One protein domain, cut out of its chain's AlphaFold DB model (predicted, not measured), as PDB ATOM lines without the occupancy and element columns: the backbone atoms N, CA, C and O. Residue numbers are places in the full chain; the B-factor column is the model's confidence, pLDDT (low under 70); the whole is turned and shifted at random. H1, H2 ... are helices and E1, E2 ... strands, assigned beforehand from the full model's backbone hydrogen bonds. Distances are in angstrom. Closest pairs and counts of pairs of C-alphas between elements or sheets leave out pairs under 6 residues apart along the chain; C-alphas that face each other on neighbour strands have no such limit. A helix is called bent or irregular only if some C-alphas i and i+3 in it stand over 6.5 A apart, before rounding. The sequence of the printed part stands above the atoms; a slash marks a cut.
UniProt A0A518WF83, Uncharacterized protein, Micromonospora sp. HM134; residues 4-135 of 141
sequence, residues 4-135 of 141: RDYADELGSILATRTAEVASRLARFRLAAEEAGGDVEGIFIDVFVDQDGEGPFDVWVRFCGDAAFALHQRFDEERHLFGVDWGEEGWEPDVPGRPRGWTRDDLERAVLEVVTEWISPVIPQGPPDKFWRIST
ATOM      1  N   ARG A   4     -21.822 -42.511 -10.084       93.44
ATOM      2  CA  ARG A   4     -21.330 -41.271 -10.671       93.44
ATOM      3  C   ARG A   4     -19.864 -41.406 -11.036       93.44
ATOM      4  O   ARG A   4     -19.499 -41.054 -12.149       93.44
ATOM      5  N   ASP A   5     -19.068 -41.971 -10.130       94.31
ATOM      6  CA  ASP A   5     -17.667 -42.292 -10.402       94.31
ATOM      7  C   ASP A   5     -17.550 -43.178 -11.655       94.31
ATOM      8  O   ASP A   5     -16.729 -42.912 -12.527       94.31
ATOM      9  N   TYR A   6     -18.415 -44.197 -11.767       94.50
ATOM     10  CA  TYR A   6     -18.471 -45.082 -12.933       94.50
ATOM     11  C   TYR A   6     -18.769 -44.315 -14.228       94.50
ATOM     12  O   TYR A   6     -18.071 -44.492 -15.227       94.50
ATOM     13  N   ALA A   7     -19.784 -43.445 -14.210       94.88
ATOM     14  CA  ALA A   7     -20.179 -42.661 -15.374       94.88
ATOM     15  C   ALA A   7     -19.096 -41.662 -15.812       94.88
ATOM     16  O   ALA A   7     -18.804 -41.558 -17.002       94.88
ATOM     17  N   ASP A   8     -18.471 -40.969 -14.858       96.31
ATOM     18  CA  ASP A   8     -17.410 -39.996 -15.129       96.31
ATOM     19  C   ASP A   8     -16.160 -40.684 -15.721       96.31
ATOM     20  O   ASP A   8     -15.551 -40.179 -16.676       96.31
ATOM     21  N   GLU A   9     -15.787 -41.855 -15.194       95.94
ATOM     22  CA  GLU A   9     -14.644 -42.639 -15.675       95.94
ATOM     23  C   GLU A   9     -14.899 -43.212 -17.075       95.94
ATOM     24  O   GLU A   9     -14.112 -42.972 -17.996       95.94
ATOM     25  N   LEU A  10     -16.043 -43.878 -17.278       95.94
ATOM     26  CA  LEU A  10     -16.422 -44.418 -18.583       95.94
ATOM     27  C   LEU A  10     -16.575 -43.305 -19.631       95.94
ATOM     28  O   LEU A  10     -16.062 -43.419 -20.746       95.94
ATOM     29  N   GLY A  11     -17.223 -42.197 -19.269       96.25
ATOM     30  CA  GLY A  11     -17.390 -41.039 -20.145       96.25
ATOM     31  C   GLY A  11     -16.053 -40.442 -20.585       96.25
ATOM     32  O   GLY A  11     -15.890 -40.080 -21.752       96.25
ATOM     33  N   SER A  12     -15.060 -40.404 -19.691       96.62
ATOM     34  CA  SER A  12     -13.705 -39.940 -20.017       96.62
ATOM     35  C   SER A  12     -13.007 -40.845 -21.035       96.62
ATOM     36  O   SER A  12     -12.334 -40.343 -21.939       96.62
ATOM     37  N   ILE A  13     -13.198 -42.163 -20.940       96.00
ATOM     38  CA  ILE A  13     -12.659 -43.137 -21.900       96.00
ATOM     39  C   ILE A  13     -13.331 -42.965 -23.262       96.00
ATOM     40  O   ILE A  13     -12.644 -42.821 -24.278       96.00
ATOM     41  N   LEU A  14     -14.664 -42.900 -23.296       96.69
ATOM     42  CA  LEU A  14     -15.427 -42.690 -24.529       96.69
ATOM     43  C   LEU A  14     -15.058 -41.364 -25.209       96.69
ATOM     44  O   LEU A  14     -14.908 -41.304 -26.433       96.69
ATOM     45  N   ALA A  15     -14.809 -40.312 -24.424       96.44
ATOM     46  CA  ALA A  15     -14.413 -39.003 -24.932       96.44
ATOM     47  C   ALA A  15     -13.130 -39.044 -25.787       96.44
ATOM     48  O   ALA A  15     -12.976 -38.233 -26.705       96.44
ATOM     49  N   THR A  16     -12.234 -40.010 -25.547       96.56
ATOM     50  CA  THR A  16     -11.017 -40.198 -26.358       96.56
ATOM     51  C   THR A  16     -11.315 -40.637 -27.795       96.56
ATOM     52  O   THR A  16     -10.499 -40.414 -28.690       96.56
ATOM     53  N   ARG A  17     -12.499 -41.215 -28.044       96.06
ATOM     54  CA  ARG A  17     -12.938 -41.726 -29.352       96.06
ATOM     55  C   ARG A  17     -13.902 -40.795 -30.084       96.06
ATOM     56  O   ARG A  17     -14.217 -41.031 -31.247       96.06
ATOM     57  N   THR A  18     -14.319 -39.693 -29.457       95.75
ATOM     58  CA  THR A  18     -15.341 -38.771 -29.982       95.75
ATOM     59  C   THR A  18     -15.066 -38.289 -31.407       95.75
ATOM     60  O   THR A  18     -15.964 -38.311 -32.244       95.75
ATOM     61  N   ALA A  19     -13.836 -37.868 -31.718       96.31
ATOM     62  CA  ALA A  19     -13.509 -37.321 -33.041       96.31
ATOM     63  C   ALA A  19     -13.575 -38.381 -34.159       96.31
ATOM     64  O   ALA A  19     -14.048 -38.110 -35.268       96.31
ATOM     65  N   GLU A  20     -13.117 -39.594 -33.855       96.12
ATOM     66  CA  GLU A  20     -13.162 -40.745 -34.757       96.12
ATOM     67  C   GLU A  20     -14.614 -41.165 -35.019       96.12
ATOM     68  O   GLU A  20     -15.035 -41.275 -36.174       96.12
ATOM     69  N   VAL A  21     -15.401 -41.304 -33.949       96.81
ATOM     70  CA  VAL A  21     -16.815 -41.686 -34.013       96.81
ATOM     71  C   VAL A  21     -17.634 -40.639 -34.758       96.81
ATOM     72  O   VAL A  21     -18.343 -40.995 -35.696       96.81
ATOM     73  N   ALA A  22     -17.472 -39.349 -34.458       96.06
ATOM     74  CA  ALA A  22     -18.152 -38.274 -35.184       96.06
ATOM     75  C   ALA A  22     -17.877 -38.334 -36.700       96.06
ATOM     76  O   ALA A  22     -18.792 -38.205 -37.518       96.06
ATOM     77  N   SER A  23     -16.625 -38.605 -37.086       96.25
ATOM     78  CA  SER A  23     -16.229 -38.740 -38.494       96.25
ATOM     79  C   SER A  23     -16.877 -39.955 -39.172       96.25
ATOM     80  O   SER A  23     -17.249 -39.884 -40.346       96.25
ATOM     81  N   ARG A  24     -17.035 -41.077 -38.456       96.44
ATOM     82  CA  ARG A  24     -17.758 -42.265 -38.950       96.44
ATOM     83  C   ARG A  24     -19.252 -41.996 -39.096       96.44
ATOM     84  O   ARG A  24     -19.800 -42.230 -40.171       96.44
ATOM     85  N   LEU A  25     -19.894 -41.425 -38.074       96.31
ATOM     86  CA  LEU A  25     -21.325 -41.107 -38.102       96.31
ATOM     87  C   LEU A  25     -21.681 -40.158 -39.254       96.31
ATOM     88  O   LEU A  25     -22.689 -40.364 -39.931       96.31
ATOM     89  N   ALA A  26     -20.832 -39.164 -39.539       95.25
ATOM     90  CA  ALA A  26     -21.021 -38.273 -40.681       95.25
ATOM     91  C   ALA A  26     -20.987 -39.025 -42.024       95.25
ATOM     92  O   ALA A  26     -21.807 -38.764 -42.904       95.25
ATOM     93  N   ARG A  27     -20.084 -40.004 -42.184       95.69
ATOM     94  CA  ARG A  27     -20.024 -40.846 -43.391       95.69
ATOM     95  C   ARG A  27     -21.235 -41.760 -43.528       95.69
ATOM     96  O   ARG A  27     -21.747 -41.911 -44.634       95.69
ATOM     97  N   PHE A  28     -21.722 -42.327 -42.426       95.56
ATOM     98  CA  PHE A  28     -22.944 -43.133 -42.433       95.56
ATOM     99  C   PHE A  28     -24.160 -42.303 -42.817       95.56
ATOM    100  O   PHE A  28     -24.980 -42.756 -43.614       95.56
ATOM    101  N   ARG A  29     -24.244 -41.067 -42.312       93.38
ATOM    102  CA  ARG A  29     -25.295 -40.130 -42.701       93.38
ATOM    103  C   ARG A  29     -25.268 -39.847 -44.200       93.38
ATOM    104  O   ARG A  29     -26.297 -40.008 -44.845       93.38
ATOM    105  N   LEU A  30     -24.108 -39.479 -44.742       93.94
ATOM    106  CA  LEU A  30     -23.959 -39.196 -46.171       93.94
ATOM    107  C   LEU A  30     -24.354 -40.404 -47.026       93.94
ATOM    108  O   LEU A  30     -25.135 -40.266 -47.958       93.94
ATOM    109  N   ALA A  31     -23.885 -41.601 -46.678       94.00
ATOM    110  CA  ALA A  31     -24.224 -42.806 -47.429       94.00
ATOM    111  C   ALA A  31     -25.715 -43.166 -47.352       94.00
ATOM    112  O   ALA A  31     -26.275 -43.678 -48.319       94.00
ATOM    113  N   ALA A  32     -26.367 -42.889 -46.220       91.69
ATOM    114  CA  ALA A  32     -27.806 -43.056 -46.096       91.69
ATOM    115  C   ALA A  32     -28.583 -42.040 -46.949       91.69
ATOM    116  O   ALA A  32     -29.573 -42.401 -47.572       91.69
ATOM    117  N   GLU A  33     -28.114 -40.791 -47.037       90.75
ATOM    118  CA  GLU A  33     -28.687 -39.781 -47.938       90.75
ATOM    119  C   GLU A  33     -28.502 -40.158 -49.416       90.75
ATOM    120  O   GLU A  33     -29.430 -39.994 -50.206       90.75
ATOM    121  N   GLU A  34     -27.338 -40.707 -49.789       91.94
ATOM    122  CA  GLU A  34     -27.063 -41.224 -51.139       91.94
ATOM    123  C   GLU A  34     -28.005 -42.377 -51.522       91.94
ATOM    124  O   GLU A  34     -28.430 -42.469 -52.673       91.94
ATOM    125  N   ALA A  35     -28.339 -43.243 -50.561       89.50
ATOM    126  CA  ALA A  35     -29.304 -44.329 -50.733       89.50
ATOM    127  C   ALA A  35     -30.768 -43.841 -50.761       89.50
ATOM    128  O   ALA A  35     -31.667 -44.588 -51.142       89.50
ATOM    129  N   GLY A  36     -31.025 -42.581 -50.401       83.44
ATOM    130  CA  GLY A  36     -32.343 -41.965 -50.480       83.44
ATOM    131  C   GLY A  36     -33.367 -42.595 -49.532       83.44
ATOM    132  O   GLY A  36     -33.090 -42.849 -48.363       83.44
ATOM    133  N   GLY A  37     -34.588 -42.803 -50.033       81.75
ATOM    134  CA  GLY A  37     -35.711 -43.328 -49.246       81.75
ATOM    135  C   GLY A  37     -35.584 -44.799 -48.840       81.75
ATOM    136  O   GLY A  37     -36.409 -45.269 -48.064       81.75
ATOM    137  N   ASP A  38     -34.558 -45.502 -49.324       89.50
ATOM    138  CA  ASP A  38     -34.330 -46.924 -49.049       89.50
ATOM    139  C   ASP A  38     -33.674 -47.155 -47.673       89.50
ATOM    140  O   ASP A  38     -33.471 -48.298 -47.258       89.50
ATOM    141  N   VAL A  39     -33.327 -46.079 -46.952       90.69
ATOM    142  CA  VAL A  39     -32.884 -46.124 -45.553       90.69
ATOM    143  C   VAL A  39     -33.930 -45.458 -44.667       90.69
ATOM    144  O   VAL A  39     -34.181 -44.258 -44.747       90.69
ATOM    145  N   GLU A  40     -34.511 -46.241 -43.767       90.25
ATOM    146  CA  GLU A  40     -35.567 -45.812 -42.847       90.25
ATOM    147  C   GLU A  40     -35.009 -45.233 -41.538       90.25
ATOM    148  O   GLU A  40     -35.695 -44.490 -40.831       90.25
ATOM    149  N   GLY A  41     -33.768 -45.580 -41.193       91.25
ATOM    150  CA  GLY A  41     -33.112 -45.115 -39.977       91.25
ATOM    151  C   GLY A  41     -31.751 -45.754 -39.733       91.25
ATOM    152  O   GLY A  41     -31.362 -46.725 -40.389       91.25
ATOM    153  N   ILE A  42     -31.044 -45.204 -38.751       92.94
ATOM    154  CA  ILE A  42     -29.770 -45.707 -38.252       92.94
ATOM    155  C   ILE A  42     -29.885 -45.910 -36.742       92.94
ATOM    156  O   ILE A  42     -30.256 -45.005 -35.997       92.94
ATOM    157  N   PHE A  43     -29.562 -47.116 -36.298       93.75
ATOM    158  CA  PHE A  43     -29.554 -47.508 -34.899       93.75
ATOM    159  C   PHE A  43     -28.114 -47.578 -34.402       93.75
ATOM    160  O   PHE A  43     -27.232 -48.049 -35.120       93.75
ATOM    161  N   ILE A  44     -27.893 -47.089 -33.190       95.06
ATOM    162  CA  ILE A  44     -26.680 -47.281 -32.408       95.06
ATOM    163  C   ILE A  44     -27.056 -48.279 -31.318       95.06
ATOM    164  O   ILE A  44     -27.769 -47.942 -30.374       95.06
ATOM    165  N   ASP A  45     -26.635 -49.519 -31.504       94.62
ATOM    166  CA  ASP A  45     -26.956 -50.622 -30.616       94.62
ATOM    167  C   ASP A  45     -25.812 -50.805 -29.602       94.62
ATOM    168  O   ASP A  45     -24.645 -50.905 -29.989       94.62
ATOM    169  N   VAL A  46     -26.151 -50.820 -28.313       94.81
ATOM    170  CA  VAL A  46     -25.226 -51.010 -27.187       94.81
ATOM    171  C   VAL A  46     -25.426 -52.407 -26.612       94.81
ATOM    172  O   VAL A  46     -26.539 -52.766 -26.227       94.81
ATOM    173  N   PHE A  47     -24.356 -53.190 -26.539       92.44
ATOM    174  CA  PHE A  47     -24.377 -54.574 -26.074       92.44
ATOM    175  C   PHE A  47     -23.465 -54.717 -24.869       92.44
ATOM    176  O   PHE A  47     -22.263 -54.570 -25.017       92.44
ATOM    177  N   VAL A  48     -24.013 -55.033 -23.696       91.31
ATOM    178  CA  VAL A  48     -23.202 -55.448 -22.543       91.31
ATOM    179  C   VAL A  48     -23.081 -56.965 -22.537       91.31
ATOM    180  O   VAL A  48     -24.080 -57.670 -22.739       91.31
ATOM    181  N   ASP A  49     -21.867 -57.456 -22.277       86.81
ATOM    182  CA  ASP A  49     -21.576 -58.886 -22.218       86.81
ATOM    183  C   ASP A  49     -22.493 -59.629 -21.217       86.81
ATOM    184  O   ASP A  49     -23.035 -59.062 -20.258       86.81
ATOM    185  N   GLN A  50     -22.701 -60.922 -21.464       80.50
ATOM    186  CA  GLN A  50     -23.561 -61.788 -20.659       80.50
ATOM    187  C   GLN A  50     -23.092 -61.908 -19.206       80.50
ATOM    188  O   GLN A  50     -23.933 -61.980 -18.306       80.50
ATOM    189  N   ASP A  51     -21.781 -61.873 -18.961       82.19
ATOM    190  CA  ASP A  51     -21.235 -61.967 -17.604       82.19
ATOM    191  C   ASP A  51     -21.407 -60.648 -16.821       82.19
ATOM    192  O   ASP A  51     -21.390 -60.633 -15.584       82.19
ATOM    193  N   GLY A  52     -21.654 -59.533 -17.524       76.56
ATOM    194  CA  GLY A  52     -21.966 -58.236 -16.923       76.56
ATOM    195  C   GLY A  52     -20.837 -57.687 -16.047       76.56
ATOM    196  O   GLY A  52     -21.101 -57.070 -15.012       76.56
ATOM    197  N   GLU A  53     -19.581 -57.953 -16.406       77.31
ATOM    198  CA  GLU A  53     -18.416 -57.541 -15.612       77.31
ATOM    199  C   GLU A  53     -17.808 -56.201 -16.045       77.31
ATOM    200  O   GLU A  53     -17.090 -55.583 -15.256       77.31
ATOM    201  N   GLY A  54     -18.137 -55.715 -17.242       73.38
ATOM    202  CA  GLY A  54     -17.559 -54.485 -17.788       73.38
ATOM    203  C   GLY A  54     -17.494 -54.401 -19.317       73.38
ATOM    204  O   GLY A  54     -17.702 -53.300 -19.820       73.38
ATOM    205  N   PRO A  55     -17.258 -55.497 -20.070       87.56
ATOM    206  CA  PRO A  55     -17.156 -55.421 -21.524       87.56
ATOM    207  C   PRO A  55     -18.479 -55.058 -22.183       87.56
ATOM    208  O   PRO A  55     -19.548 -55.541 -21.787       87.56
ATOM    209  N   PHE A  56     -18.387 -54.212 -23.200       93.81
ATOM    210  CA  PHE A  56     -19.520 -53.841 -24.022       93.81
ATOM    211  C   PHE A  56     -19.071 -53.396 -25.410       93.81
ATOM    212  O   PHE A  56     -17.945 -52.934 -25.597       93.81
ATOM    213  N   ASP A  57     -20.005 -53.460 -26.349       95.12
ATOM    214  CA  ASP A  57     -19.817 -53.015 -27.718       95.12
ATOM    215  C   ASP A  57     -20.877 -51.990 -28.114       95.12
ATOM    216  O   ASP A  57     -22.036 -52.052 -27.700       95.12
ATOM    217  N   VAL A  58     -20.484 -51.060 -28.977       96.38
ATOM    218  CA  VAL A  58     -21.342 -50.045 -29.582       96.38
ATOM    219  C   VAL A  58     -21.262 -50.196 -31.092       96.38
ATOM    220  O   VAL A  58     -20.222 -49.958 -31.712       96.38
ATOM    221  N   TRP A  59     -22.385 -50.557 -31.700       96.06
ATOM    222  CA  TRP A  59     -22.482 -50.865 -33.121       96.06
ATOM    223  C   TRP A  59     -23.477 -49.970 -33.838       96.06
ATOM    224  O   TRP A  59     -24.499 -49.579 -33.290       96.06
ATOM    225  N   VAL A  60     -23.222 -49.710 -35.117       95.88
ATOM    226  CA  VAL A  60     -24.190 -49.082 -36.016       95.88
ATOM    227  C   VAL A  60     -24.934 -50.127 -36.836       95.88
ATOM    228  O   VAL A  60     -24.340 -51.015 -37.461       95.88
ATOM    229  N   ARG A  61     -26.251 -49.962 -36.931       94.56
ATOM    230  CA  ARG A  61     -27.134 -50.768 -37.769       94.56
ATOM    231  C   ARG A  61     -28.052 -49.881 -38.610       94.56
ATOM    232  O   ARG A  61     -28.904 -49.168 -38.097       94.56
ATOM    233  N   PHE A  62     -27.911 -49.969 -39.929       94.25
ATOM    234  CA  PHE A  62     -28.873 -49.411 -40.884       94.25
ATOM    235  C   PHE A  62     -30.185 -50.212 -40.905       94.25
ATOM    236  O   PHE A  62     -30.175 -51.428 -40.701       94.25
ATOM    237  N   CYS A  63     -31.296 -49.531 -41.186       92.69
ATOM    238  CA  CYS A  63     -32.629 -50.106 -41.386       92.69
ATOM    239  C   CYS A  63     -33.216 -49.634 -42.722       92.69
ATOM    240  O   CYS A  63     -32.966 -48.498 -43.122       92.69
ATOM    241  N   GLY A  64     -33.997 -50.486 -43.388       93.00
ATOM    242  CA  GLY A  64     -34.571 -50.246 -44.719       93.00
ATOM    243  C   GLY A  64     -33.989 -51.161 -45.802       93.00
ATOM    244  O   GLY A  64     -33.105 -51.982 -45.536       93.00
ATOM    245  N   ASP A  65     -34.476 -51.011 -47.031       93.94
ATOM    246  CA  ASP A  65     -34.128 -51.853 -48.183       93.94
ATOM    247  C   ASP A  65     -32.634 -51.801 -48.548       93.94
ATOM    248  O   ASP A  65     -32.053 -52.800 -48.982       93.94
ATOM    249  N   ALA A  66     -31.969 -50.668 -48.307       93.81
ATOM    250  CA  ALA A  66     -30.536 -50.506 -48.561       93.81
ATOM    251  C   ALA A  66     -29.635 -51.001 -47.411       93.81
ATOM    252  O   ALA A  66     -28.405 -50.987 -47.547       93.81
ATOM    253  N   ALA A  67     -30.199 -51.456 -46.283       93.38
ATOM    254  CA  ALA A  67     -29.436 -51.769 -45.073       93.38
ATOM    255  C   ALA A  67     -28.329 -52.804 -45.314       93.38
ATOM    256  O   ALA A  67     -27.189 -52.583 -44.918       93.38
ATOM    257  N   PHE A  68     -28.635 -53.891 -46.028       93.31
ATOM    258  CA  PHE A  68     -27.673 -54.965 -46.292       93.31
ATOM    259  C   PHE A  68     -26.458 -54.494 -47.109       93.31
ATOM    260  O   PHE A  68     -25.321 -54.879 -46.828       93.31
ATOM    261  N   ALA A  69     -26.678 -53.642 -48.113       95.50
ATOM    262  CA  ALA A  69     -25.596 -53.083 -48.917       95.50
ATOM    263  C   ALA A  69     -24.723 -52.126 -48.089       95.50
ATOM    264  O   ALA A  69     -23.498 -52.156 -48.200       95.50
ATOM    265  N   LEU A  70     -25.340 -51.316 -47.223       95.31
ATOM    266  CA  LEU A  70     -24.624 -50.409 -46.326       95.31
ATOM    267  C   LEU A  70     -23.864 -51.155 -45.223       95.31
ATOM    268  O   LEU A  70     -22.746 -50.765 -44.898       95.31
ATOM    269  N   HIS A  71     -24.417 -52.249 -44.689       95.12
ATOM    270  CA  HIS A  71     -23.706 -53.110 -43.739       95.12
ATOM    271  C   HIS A  71     -22.442 -53.691 -44.359       95.12
ATOM    272  O   HIS A  71     -21.397 -53.583 -43.737       95.12
ATOM    273  N   GLN A  72     -22.509 -54.215 -45.587       94.75
ATOM    274  CA  GLN A  72     -21.317 -54.715 -46.283       94.75
ATOM    275  C   GLN A  72     -20.325 -53.605 -46.641       94.75
ATOM    276  O   GLN A  72     -19.119 -53.812 -46.563       94.75
ATOM    277  N   ARG A  73     -20.811 -52.422 -47.043       95.50
ATOM    278  CA  ARG A  73     -19.951 -51.280 -47.399       95.50
ATOM    279  C   ARG A  73     -19.103 -50.809 -46.218       95.50
ATOM    280  O   ARG A  73     -17.967 -50.401 -46.432       95.50
ATOM    281  N   PHE A  74     -19.673 -50.820 -45.016       94.50
ATOM    282  CA  PHE A  74     -19.058 -50.266 -43.810       94.50
ATOM    283  C   PHE A  74     -18.649 -51.319 -42.784       94.50
ATOM    284  O   PHE A  74     -18.345 -50.933 -41.668       94.50
ATOM    285  N   ASP A  75     -18.687 -52.602 -43.139       92.19
ATOM    286  CA  ASP A  75     -18.587 -53.780 -42.266       92.19
ATOM    287  C   ASP A  75     -17.969 -53.517 -40.876       92.19
ATOM    288  O   ASP A  75     -18.713 -53.278 -39.920       92.19
ATOM    289  N   GLU A  76     -16.639 -53.448 -40.796       91.19
ATOM    290  CA  GLU A  76     -15.873 -53.206 -39.566       91.19
ATOM    291  C   GLU A  76     -16.049 -51.784 -39.006       91.19
ATOM    292  O   GLU A  76     -16.032 -51.572 -37.798       91.19
ATOM    293  N   GLU A  77     -16.262 -50.787 -39.863       93.25
ATOM    294  CA  GLU A  77     -16.412 -49.386 -39.451       93.25
ATOM    295  C   GLU A  77     -17.674 -49.143 -38.620       93.25
ATOM    296  O   GLU A  77     -17.744 -48.161 -37.879       93.25
ATOM    297  N   ARG A  78     -18.679 -50.021 -38.743       95.44
ATOM    298  CA  ARG A  78     -19.900 -49.963 -37.930       95.44
ATOM    299  C   ARG A  78     -19.632 -50.235 -36.457       95.44
ATOM    300  O   ARG A  78     -20.466 -49.848 -35.643       95.44
ATOM    301  N   HIS A  79     -18.507 -50.859 -36.120       96.06
ATOM    302  CA  HIS A  79     -18.053 -50.974 -34.748       96.06
ATOM    303  C   HIS A  79     -17.503 -49.614 -34.292       96.06
ATOM    304  O   HIS A  79     -16.442 -49.161 -34.728       96.06
ATOM    305  N   LEU A  80     -18.271 -48.898 -33.471       95.44
ATOM    306  CA  LEU A  80     -17.881 -47.570 -32.989       95.44
ATOM    307  C   LEU A  80     -16.926 -47.664 -31.804       95.44
ATOM    308  O   LEU A  80     -16.020 -46.840 -31.687       95.44
ATOM    309  N   PHE A  81     -17.158 -48.642 -30.934       95.69
ATOM    310  CA  PHE A  81     -16.397 -48.871 -29.718       95.69
ATOM    311  C   PHE A  81     -16.632 -50.301 -29.242       95.69
ATOM    312  O   PHE A  81     -17.779 -50.730 -29.243       95.69
ATOM    313  N   GLY A  82     -15.582 -50.976 -28.789       93.31
ATOM    314  CA  GLY A  82     -15.662 -52.291 -28.164       93.31
ATOM    315  C   GLY A  82     -14.604 -52.419 -27.085       93.31
ATOM    316  O   GLY A  82     -13.623 -51.666 -27.080       93.31
ATOM    317  N   VAL A  83     -14.843 -53.343 -26.162       92.12
ATOM    318  CA  VAL A  83     -13.934 -53.676 -25.068       92.12
ATOM    319  C   VAL A  83     -13.525 -55.132 -25.226       92.12
ATOM    320  O   VAL A  83     -14.323 -56.035 -24.988       92.12
ATOM    321  N   ASP A  84     -12.269 -55.351 -25.591       87.81
ATOM    322  CA  ASP A  84     -11.722 -56.678 -25.856       87.81
ATOM    323  C   ASP A  84     -10.741 -57.105 -24.759       87.81
ATOM    324  O   ASP A  84     -10.142 -56.275 -24.076       87.81
ATOM    325  N   TRP A  85     -10.554 -58.415 -24.572       83.56
ATOM    326  CA  TRP A  85      -9.529 -58.925 -23.656       83.56
ATOM    327  C   TRP A  85      -8.153 -58.908 -24.332       83.56
ATOM    328  O   TRP A  85      -7.861 -59.734 -25.203       83.56
ATOM    329  N   GLY A  86      -7.312 -57.972 -23.907       82.44
ATOM    330  CA  GLY A  86      -5.925 -57.814 -24.316       82.44
ATOM    331  C   GLY A  86      -4.928 -58.600 -23.465       82.44
ATOM    332  O   GLY A  86      -5.277 -59.470 -22.664       82.44
ATOM    333  N   GLU A  87      -3.641 -58.293 -23.628       82.38
ATOM    334  CA  GLU A  87      -2.562 -58.987 -22.902       82.38
ATOM    335  C   GLU A  87      -2.526 -58.627 -21.406       82.38
ATOM    336  O   GLU A  87      -2.164 -59.464 -20.575       82.38
ATOM    337  N   GLU A  88      -2.914 -57.397 -21.061       81.94
ATOM    338  CA  GLU A  88      -2.828 -56.844 -19.699       81.94
ATOM    339  C   GLU A  88      -4.193 -56.719 -18.998       81.94
ATOM    340  O   GLU A  88      -4.250 -56.380 -17.815       81.94
ATOM    341  N   GLY A  89      -5.287 -57.035 -19.695       83.19
ATOM    342  CA  GLY A  89      -6.657 -56.873 -19.211       83.19
ATOM    343  C   GLY A  89      -7.584 -56.384 -20.316       83.19
ATOM    344  O   GLY A  89      -7.319 -56.607 -21.493       83.19
ATOM    345  N   TRP A  90      -8.677 -55.723 -19.943       86.50
ATOM    346  CA  TRP A  90      -9.602 -55.132 -20.908       86.50
ATOM    347  C   TRP A  90      -8.954 -53.963 -21.655       86.50
ATOM    348  O   TRP A  90      -8.321 -53.103 -21.047       86.50
ATOM    349  N   GLU A  91      -9.129 -53.922 -22.971       88.31
ATOM    350  CA  GLU A  91      -8.663 -52.847 -23.838       88.31
ATOM    351  C   GLU A  91      -9.847 -52.274 -24.634       88.31
ATOM    352  O   GLU A  91     -10.435 -52.982 -25.454       88.31
ATOM    353  N   PRO A  92     -10.211 -50.993 -24.428       89.69
ATOM    354  CA  PRO A  92      -9.646 -50.068 -23.438       89.69
ATOM    355  C   PRO A  92      -9.957 -50.485 -21.989       89.69
ATOM    356  O   PRO A  92     -10.935 -51.183 -21.735       89.69
ATOM    357  N   ASP A  93      -9.132 -50.016 -21.047       89.25
ATOM    358  CA  ASP A  93      -9.296 -50.276 -19.609       89.25
ATOM    359  C   ASP A  93     -10.537 -49.544 -19.084       89.25
ATOM    360  O   ASP A  93     -10.487 -48.361 -18.746       89.25
ATOM    361  N   VAL A  94     -11.682 -50.224 -19.132       90.06
ATOM    362  CA  VAL A  94     -12.975 -49.704 -18.682       90.06
ATOM    363  C   VAL A  94     -13.196 -49.982 -17.198       90.06
ATOM    364  O   VAL A  94     -12.771 -51.026 -16.693       90.06
ATOM    365  N   PRO A  95     -13.922 -49.099 -16.485       90.81
ATOM    366  CA  PRO A  95     -14.250 -49.349 -15.094       90.81
ATOM    367  C   PRO A  95     -15.041 -50.652 -14.961       90.81
ATOM    368  O   PRO A  95     -16.029 -50.892 -15.660       90.81
ATOM    369  N   GLY A  96     -14.623 -51.494 -14.018       87.75
ATOM    370  CA  GLY A  96     -15.368 -52.699 -13.671       87.75
ATOM    371  C   GLY A  96     -16.727 -52.370 -13.047       87.75
ATOM    372  O   GLY A  96     -16.938 -51.295 -12.478       87.75
ATOM    373  N   ARG A  97     -17.652 -53.334 -13.093       90.50
ATOM    374  CA  ARG A  97     -18.993 -53.174 -12.511       90.50
ATOM    375  C   ARG A  97     -18.944 -52.760 -11.019       90.50
ATOM    376  O   ARG A  97     -18.351 -53.476 -10.201       90.50
ATOM    377  N   PRO A  98     -19.640 -51.677 -10.615       92.12
ATOM    378  CA  PRO A  98     -19.797 -51.294  -9.214       92.12
ATOM    379  C   PRO A  98     -20.378 -52.405  -8.327       92.12
ATOM    380  O   PRO A  98     -21.220 -53.212  -8.727       92.12
ATOM    381  N   ARG A  99     -19.954 -52.444  -7.059       90.56
ATOM    382  CA  ARG A  99     -20.421 -53.470  -6.113       90.56
ATOM    383  C   ARG A  99     -21.921 -53.341  -5.853       90.56
ATOM    384  O   ARG A  99     -22.394 -52.281  -5.461       90.56
ATOM    385  N   GLY A 100     -22.630 -54.462  -5.970       90.75
ATOM    386  CA  GLY A 100     -24.071 -54.541  -5.725       90.75
ATOM    387  C   GLY A 100     -24.936 -54.260  -6.952       90.75
ATOM    388  O   GLY A 100     -26.150 -54.399  -6.847       90.75
ATOM    389  N   TRP A 101     -24.342 -53.915  -8.097       93.50
ATOM    390  CA  TRP A 101     -25.069 -53.795  -9.360       93.50
ATOM    391  C   TRP A 101     -25.381 -55.159  -9.957       93.50
ATOM    392  O   TRP A 101     -24.545 -56.067  -9.961       93.50
ATOM    393  N   THR A 102     -26.580 -55.293 -10.505       92.31
ATOM    394  CA  THR A 102     -26.939 -56.387 -11.408       92.31
ATOM    395  C   THR A 102     -26.380 -56.133 -12.813       92.31
ATOM    396  O   THR A 102     -25.806 -55.077 -13.083       92.31
ATOM    397  N   ARG A 103     -26.533 -57.108 -13.718       89.50
ATOM    398  CA  ARG A 103     -26.242 -56.899 -15.144       89.50
ATOM    399  C   ARG A 103     -27.130 -55.793 -15.721       89.50
ATOM    400  O   ARG A 103     -26.621 -54.942 -16.431       89.50
ATOM    401  N   ASP A 104     -28.414 -55.765 -15.367       90.00
ATOM    402  CA  ASP A 104     -29.358 -54.744 -15.841       90.00
ATOM    403  C   ASP A 104     -28.997 -53.332 -15.360       90.00
ATOM    404  O   ASP A 104     -29.198 -52.354 -16.077       90.00
ATOM    405  N   ASP A 105     -28.453 -53.208 -14.144       92.31
ATOM    406  CA  ASP A 105     -27.964 -51.921 -13.637       92.31
ATOM    407  C   ASP A 105     -26.744 -51.442 -14.429       92.31
ATOM    408  O   ASP A 105     -26.667 -50.264 -14.777       92.31
ATOM    409  N   LEU A 106     -25.828 -52.362 -14.758       92.12
ATOM    410  CA  LEU A 106     -24.679 -52.068 -15.610       92.12
ATOM    411  C   LEU A 106     -25.118 -51.684 -17.027       92.12
ATOM    412  O   LEU A 106     -24.673 -50.661 -17.533       92.12
ATOM    413  N   GLU A 107     -26.006 -52.463 -17.648       92.56
ATOM    414  CA  GLU A 107     -26.517 -52.190 -18.996       92.56
ATOM    415  C   GLU A 107     -27.181 -50.817 -19.076       92.56
ATOM    416  O   GLU A 107     -26.887 -50.044 -19.988       92.56
ATOM    417  N   ARG A 108     -28.007 -50.468 -18.083       92.62
ATOM    418  CA  ARG A 108     -28.628 -49.143 -18.008       92.62
ATOM    419  C   ARG A 108     -27.587 -48.032 -17.900       92.62
ATOM    420  O   ARG A 108     -27.677 -47.061 -18.641       92.62
ATOM    421  N   ALA A 109     -26.603 -48.178 -17.015       94.06
ATOM    422  CA  ALA A 109     -25.572 -47.163 -16.825       94.06
ATOM    423  C   ALA A 109     -24.699 -46.981 -18.077       94.06
ATOM    424  O   ALA A 109     -24.432 -45.852 -18.481       94.06
ATOM    425  N   VAL A 110     -24.285 -48.076 -18.724       94.56
ATOM    426  CA  VAL A 110     -23.530 -48.020 -19.984       94.56
ATOM    427  C   VAL A 110     -24.364 -47.343 -21.070       94.56
ATOM    428  O   VAL A 110     -23.863 -46.445 -21.742       94.56
ATOM    429  N   LEU A 111     -25.640 -47.716 -21.219       94.50
ATOM    430  CA  LEU A 111     -26.543 -47.094 -22.186       94.50
ATOM    431  C   LEU A 111     -26.681 -45.584 -21.947       94.50
ATOM    432  O   LEU A 111     -26.617 -44.814 -22.905       94.50
ATOM    433  N   GLU A 112     -26.866 -45.158 -20.697       94.94
ATOM    434  CA  GLU A 112     -26.978 -43.742 -20.326       94.94
ATOM    435  C   GLU A 112     -25.704 -42.975 -20.695       94.94
ATOM    436  O   GLU A 112     -25.770 -41.980 -21.417       94.94
ATOM    437  N   VAL A 113     -24.534 -43.484 -20.301       96.44
ATOM    438  CA  VAL A 113     -23.242 -42.837 -20.575       96.44
ATOM    439  C   VAL A 113     -22.940 -42.791 -22.076       96.44
ATOM    440  O   VAL A 113     -22.525 -41.754 -22.597       96.44
ATOM    441  N   VAL A 114     -23.189 -43.884 -22.808       96.00
ATOM    442  CA  VAL A 114     -23.028 -43.920 -24.270       96.00
ATOM    443  C   VAL A 114     -23.985 -42.937 -24.939       96.00
ATOM    444  O   VAL A 114     -23.589 -42.243 -25.876       96.00
ATOM    445  N   THR A 115     -25.219 -42.830 -24.446       95.19
ATOM    446  CA  THR A 115     -26.210 -41.882 -24.961       95.19
ATOM    447  C   THR A 115     -25.753 -40.444 -24.767       95.19
ATOM    448  O   THR A 115     -25.782 -39.666 -25.724       95.19
ATOM    449  N   GLU A 116     -25.289 -40.084 -23.571       95.69
ATOM    450  CA  GLU A 116     -24.762 -38.746 -23.286       95.69
ATOM    451  C   GLU A 116     -23.534 -38.418 -24.142       95.69
ATOM    452  O   GLU A 116     -23.404 -37.297 -24.641       95.69
ATOM    453  N   TRP A 117     -22.666 -39.403 -24.369       96.31
ATOM    454  CA  TRP A 117     -21.479 -39.255 -25.203       96.31
ATOM    455  C   TRP A 117     -21.808 -39.065 -26.690       96.31
ATOM    456  O   TRP A 117     -21.246 -38.176 -27.337       96.31
ATOM    457  N   ILE A 118     -22.710 -39.878 -27.249       94.38
ATOM    458  CA  ILE A 118     -22.938 -39.919 -28.699       94.38
ATOM    459  C   ILE A 118     -23.966 -38.888 -29.179       94.38
ATOM    460  O   ILE A 118     -23.840 -38.361 -30.285       94.38
ATOM    461  N   SER A 119     -24.949 -38.536 -28.344       92.62
ATOM    462  CA  SER A 119     -25.993 -37.552 -28.670       92.62
ATOM    463  C   SER A 119     -25.465 -36.230 -29.250       92.62
ATOM    464  O   SER A 119     -25.980 -35.803 -30.285       92.62
ATOM    465  N   PRO A 120     -24.437 -35.571 -28.669       93.12
ATOM    466  CA  PRO A 120     -23.929 -34.306 -29.202       93.12
ATOM    467  C   PRO A 120     -23.167 -34.440 -30.529       93.12
ATOM    468  O   PRO A 120     -22.965 -33.430 -31.203       93.12
ATOM    469  N   VAL A 121     -22.731 -35.645 -30.915       93.94
ATOM    470  CA  VAL A 121     -21.967 -35.874 -32.156       93.94
ATOM    471  C   VAL A 121     -22.774 -36.521 -33.277       93.94
ATOM    472  O   VAL A 121     -22.297 -36.572 -34.412       93.94
ATOM    473  N   ILE A 122     -23.995 -36.983 -32.997       92.12
ATOM    474  CA  ILE A 122     -24.909 -37.470 -34.029       92.12
ATOM    475  C   ILE A 122     -25.188 -36.340 -35.039       92.12
ATOM    476  O   ILE A 122     -25.622 -35.249 -34.641       92.12
ATOM    477  N   PRO A 123     -24.989 -36.581 -36.352       89.44
ATOM    478  CA  PRO A 123     -25.311 -35.607 -37.384       89.44
ATOM    479  C   PRO A 123     -26.780 -35.185 -37.313       89.44
ATOM    480  O   PRO A 123     -27.687 -36.011 -37.437       89.44
ATOM    481  N   GLN A 124     -27.000 -33.886 -37.128       81.88
ATOM    482  CA  GLN A 124     -28.331 -33.290 -37.109       81.88
ATOM    483  C   GLN A 124     -28.864 -33.141 -38.538       81.88
ATOM    484  O   GLN A 124     -28.117 -32.804 -39.456       81.88
ATOM    485  N   GLY A 125     -30.166 -33.344 -38.722       72.38
ATOM    486  CA  GLY A 125     -30.823 -33.162 -40.012       72.38
ATOM    487  C   GLY A 125     -32.071 -34.030 -40.162       72.38
ATOM    488  O   GLY A 125     -32.266 -34.967 -39.389       72.38
ATOM    489  N   PRO A 126     -32.937 -33.722 -41.140       67.88
ATOM    490  CA  PRO A 126     -34.143 -34.499 -41.390       67.88
ATOM    491  C   PRO A 126     -33.826 -35.901 -41.952       67.88
ATOM    492  O   PRO A 126     -32.849 -36.058 -42.683       67.88
ATOM    493  N   PRO A 127     -34.682 -36.908 -41.722       70.75
ATOM    494  CA  PRO A 127     -35.909 -36.822 -40.936       70.75
ATOM    495  C   PRO A 127     -35.633 -36.806 -39.424       70.75
ATOM    496  O   PRO A 127     -34.652 -37.371 -38.946       70.75
ATOM    497  N   ASP A 128     -36.521 -36.171 -38.656       68.25
ATOM    498  CA  ASP A 128     -36.493 -36.270 -37.195       68.25
ATOM    499  C   ASP A 128     -36.504 -37.743 -36.754       68.25
ATOM    500  O   ASP A 128     -37.229 -38.567 -37.317       68.25
ATOM    501  N   LYS A 129     -35.726 -38.076 -35.714       73.06
ATOM    502  CA  LYS A 129     -35.612 -39.442 -35.157       73.06
ATOM    503  C   LYS A 129     -35.081 -40.494 -36.141       73.06
ATOM    504  O   LYS A 129     -35.383 -41.683 -35.991       73.06
ATOM    505  N   PHE A 130     -34.304 -40.059 -37.135       87.06
ATOM    506  CA  PHE A 130     -33.565 -40.955 -38.025       87.06
ATOM    507  C   PHE A 130     -32.535 -41.795 -37.268       87.06
ATOM    508  O   PHE A 130     -32.331 -42.961 -37.591       87.06
ATOM    509  N   TRP A 131     -31.928 -41.203 -36.239       91.44
ATOM    510  CA  TRP A 131     -31.015 -41.870 -35.324       91.44
ATOM    511  C   TRP A 131     -31.754 -42.363 -34.084       91.44
ATOM    512  O   TRP A 131     -32.600 -41.646 -33.540       91.44
ATOM    513  N   ARG A 132     -31.429 -43.576 -33.635       90.75
ATOM    514  CA  ARG A 132     -31.944 -44.171 -32.393       90.75
ATOM    515  C   ARG A 132     -30.822 -44.888 -31.663       90.75
ATOM    516  O   ARG A 132     -29.960 -45.462 -32.317       90.75
ATOM    517  N   ILE A 133     -30.854 -44.861 -30.338       90.69
ATOM    518  CA  ILE A 133     -29.897 -45.566 -29.485       90.69
ATOM    519  C   ILE A 133     -30.686 -46.616 -28.706       90.69
ATOM    520  O   ILE A 133     -31.733 -46.298 -28.136       90.69
ATOM    521  N   SER A 134     -30.240 -47.869 -28.745       86.75
ATOM    522  CA  SER A 134     -30.972 -48.993 -28.159       86.75
ATOM    523  C   SER A 134     -30.058 -50.059 -27.576       86.75
ATOM    524  O   SER A 134     -28.913 -50.202 -27.991       86.75
ATOM    525  N   THR A 135     -30.591 -50.850 -26.649       81.12
ATOM    526  CA  THR A 135     -30.028 -52.154 -26.272       81.12
ATOM    527  C   THR A 135     -30.746 -53.278 -27.032       81.12
ATOM    528  O   THR A 135     -31.860 -53.069 -27.529       81.12
TER     529      THR A 135
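Overview. This is residues 4 to 135 of the 141 residues of an uncharacterized protein of Micromonospora sp. HM134 (UniProt A0A518WF83). A narrow, twisted sheet of four strands has two long helices, H2 and H5, over one face; the end of H5 meets the start of H2 at a corner, and H1 packs on H5. Two short helices, H3 and H4, sit beside the strands, and a long link without a named element joins E3 to H5. The 132 printed residues run H1 H2 E1 E2 H3 H4 E3 H5 E4, and the mixed sheet has the order E3 E2 E1 E4. The class is mixed, helices and strands; the whole is compact, with a radius of gyration of the C-alphas of 15.4 A, yet elongated, spanning 47 by 30 by 26 A.

Along the chain. Begin with the sheet: find C-alpha 41 at (-33.112, -45.115, -39.977), where E1, residues 41 to 48, starts its 22.6 A. E2 is residues 56 to 63, 22.1 A; E3 is residues 79 to 82, and E4, residues 131 to 134, ends at (-30.972, -48.993, -28.159). H5, residues 103 to 121, is 27.4 A long and irregular, but only just: C-alphas 117 and 120 are 6.8 A apart. H2, residues 18 to 34, covers 24.3 A; H1, residues 4 to 15, covers 16.0 A from (-21.330, -41.271, -10.671). H3 is residues 67 to 73 and H4 residues 75 to 78.

Arrangement. Look first at the hairpin E1 and E2, antiparallel, with N 45 and O 59 2.8 A apart. E3 is antiparallel to E2, N 80 to O 58 being 2.8 A; E4 is parallel to E1, N 44 to O 132 being 2.8 A. E3, H5 and E4 make a split strand-helix-strand unit, two strands running the same way with E2 and E1 between them, its crossover right-handed. H2 and H5 on one face of the sheet make two layers. H5 lies over E1 at a height over the sheet of 8.2 A; H2 lies over E2 and E1 at 9.6 A. H2 and H5 touch about perpendicular, at 73 degrees, closest at the C-alphas of Ala 22 and Val 121, 5.4 A. H1 touches H5 at a steep tilt of 45 degrees, closest at the C-alphas of Ala 7 and Val 113, 6.0 A. H3 and H4 are on the sheet but over none of its strands, H3 only just. Every O i to N i+4 pair is within hydrogen-bond range in H1, H2 and H3, and 13 of 15 in H5; H4 is too short for one.

Size, cuts and confidence. The C-alphas farthest apart, of Glu 34 and Gly 100, are 47.4 A apart. The printed part has no cut, and the one long link is residues 83 to 102. Residues 126 and 128 are under 70 in pLDDT.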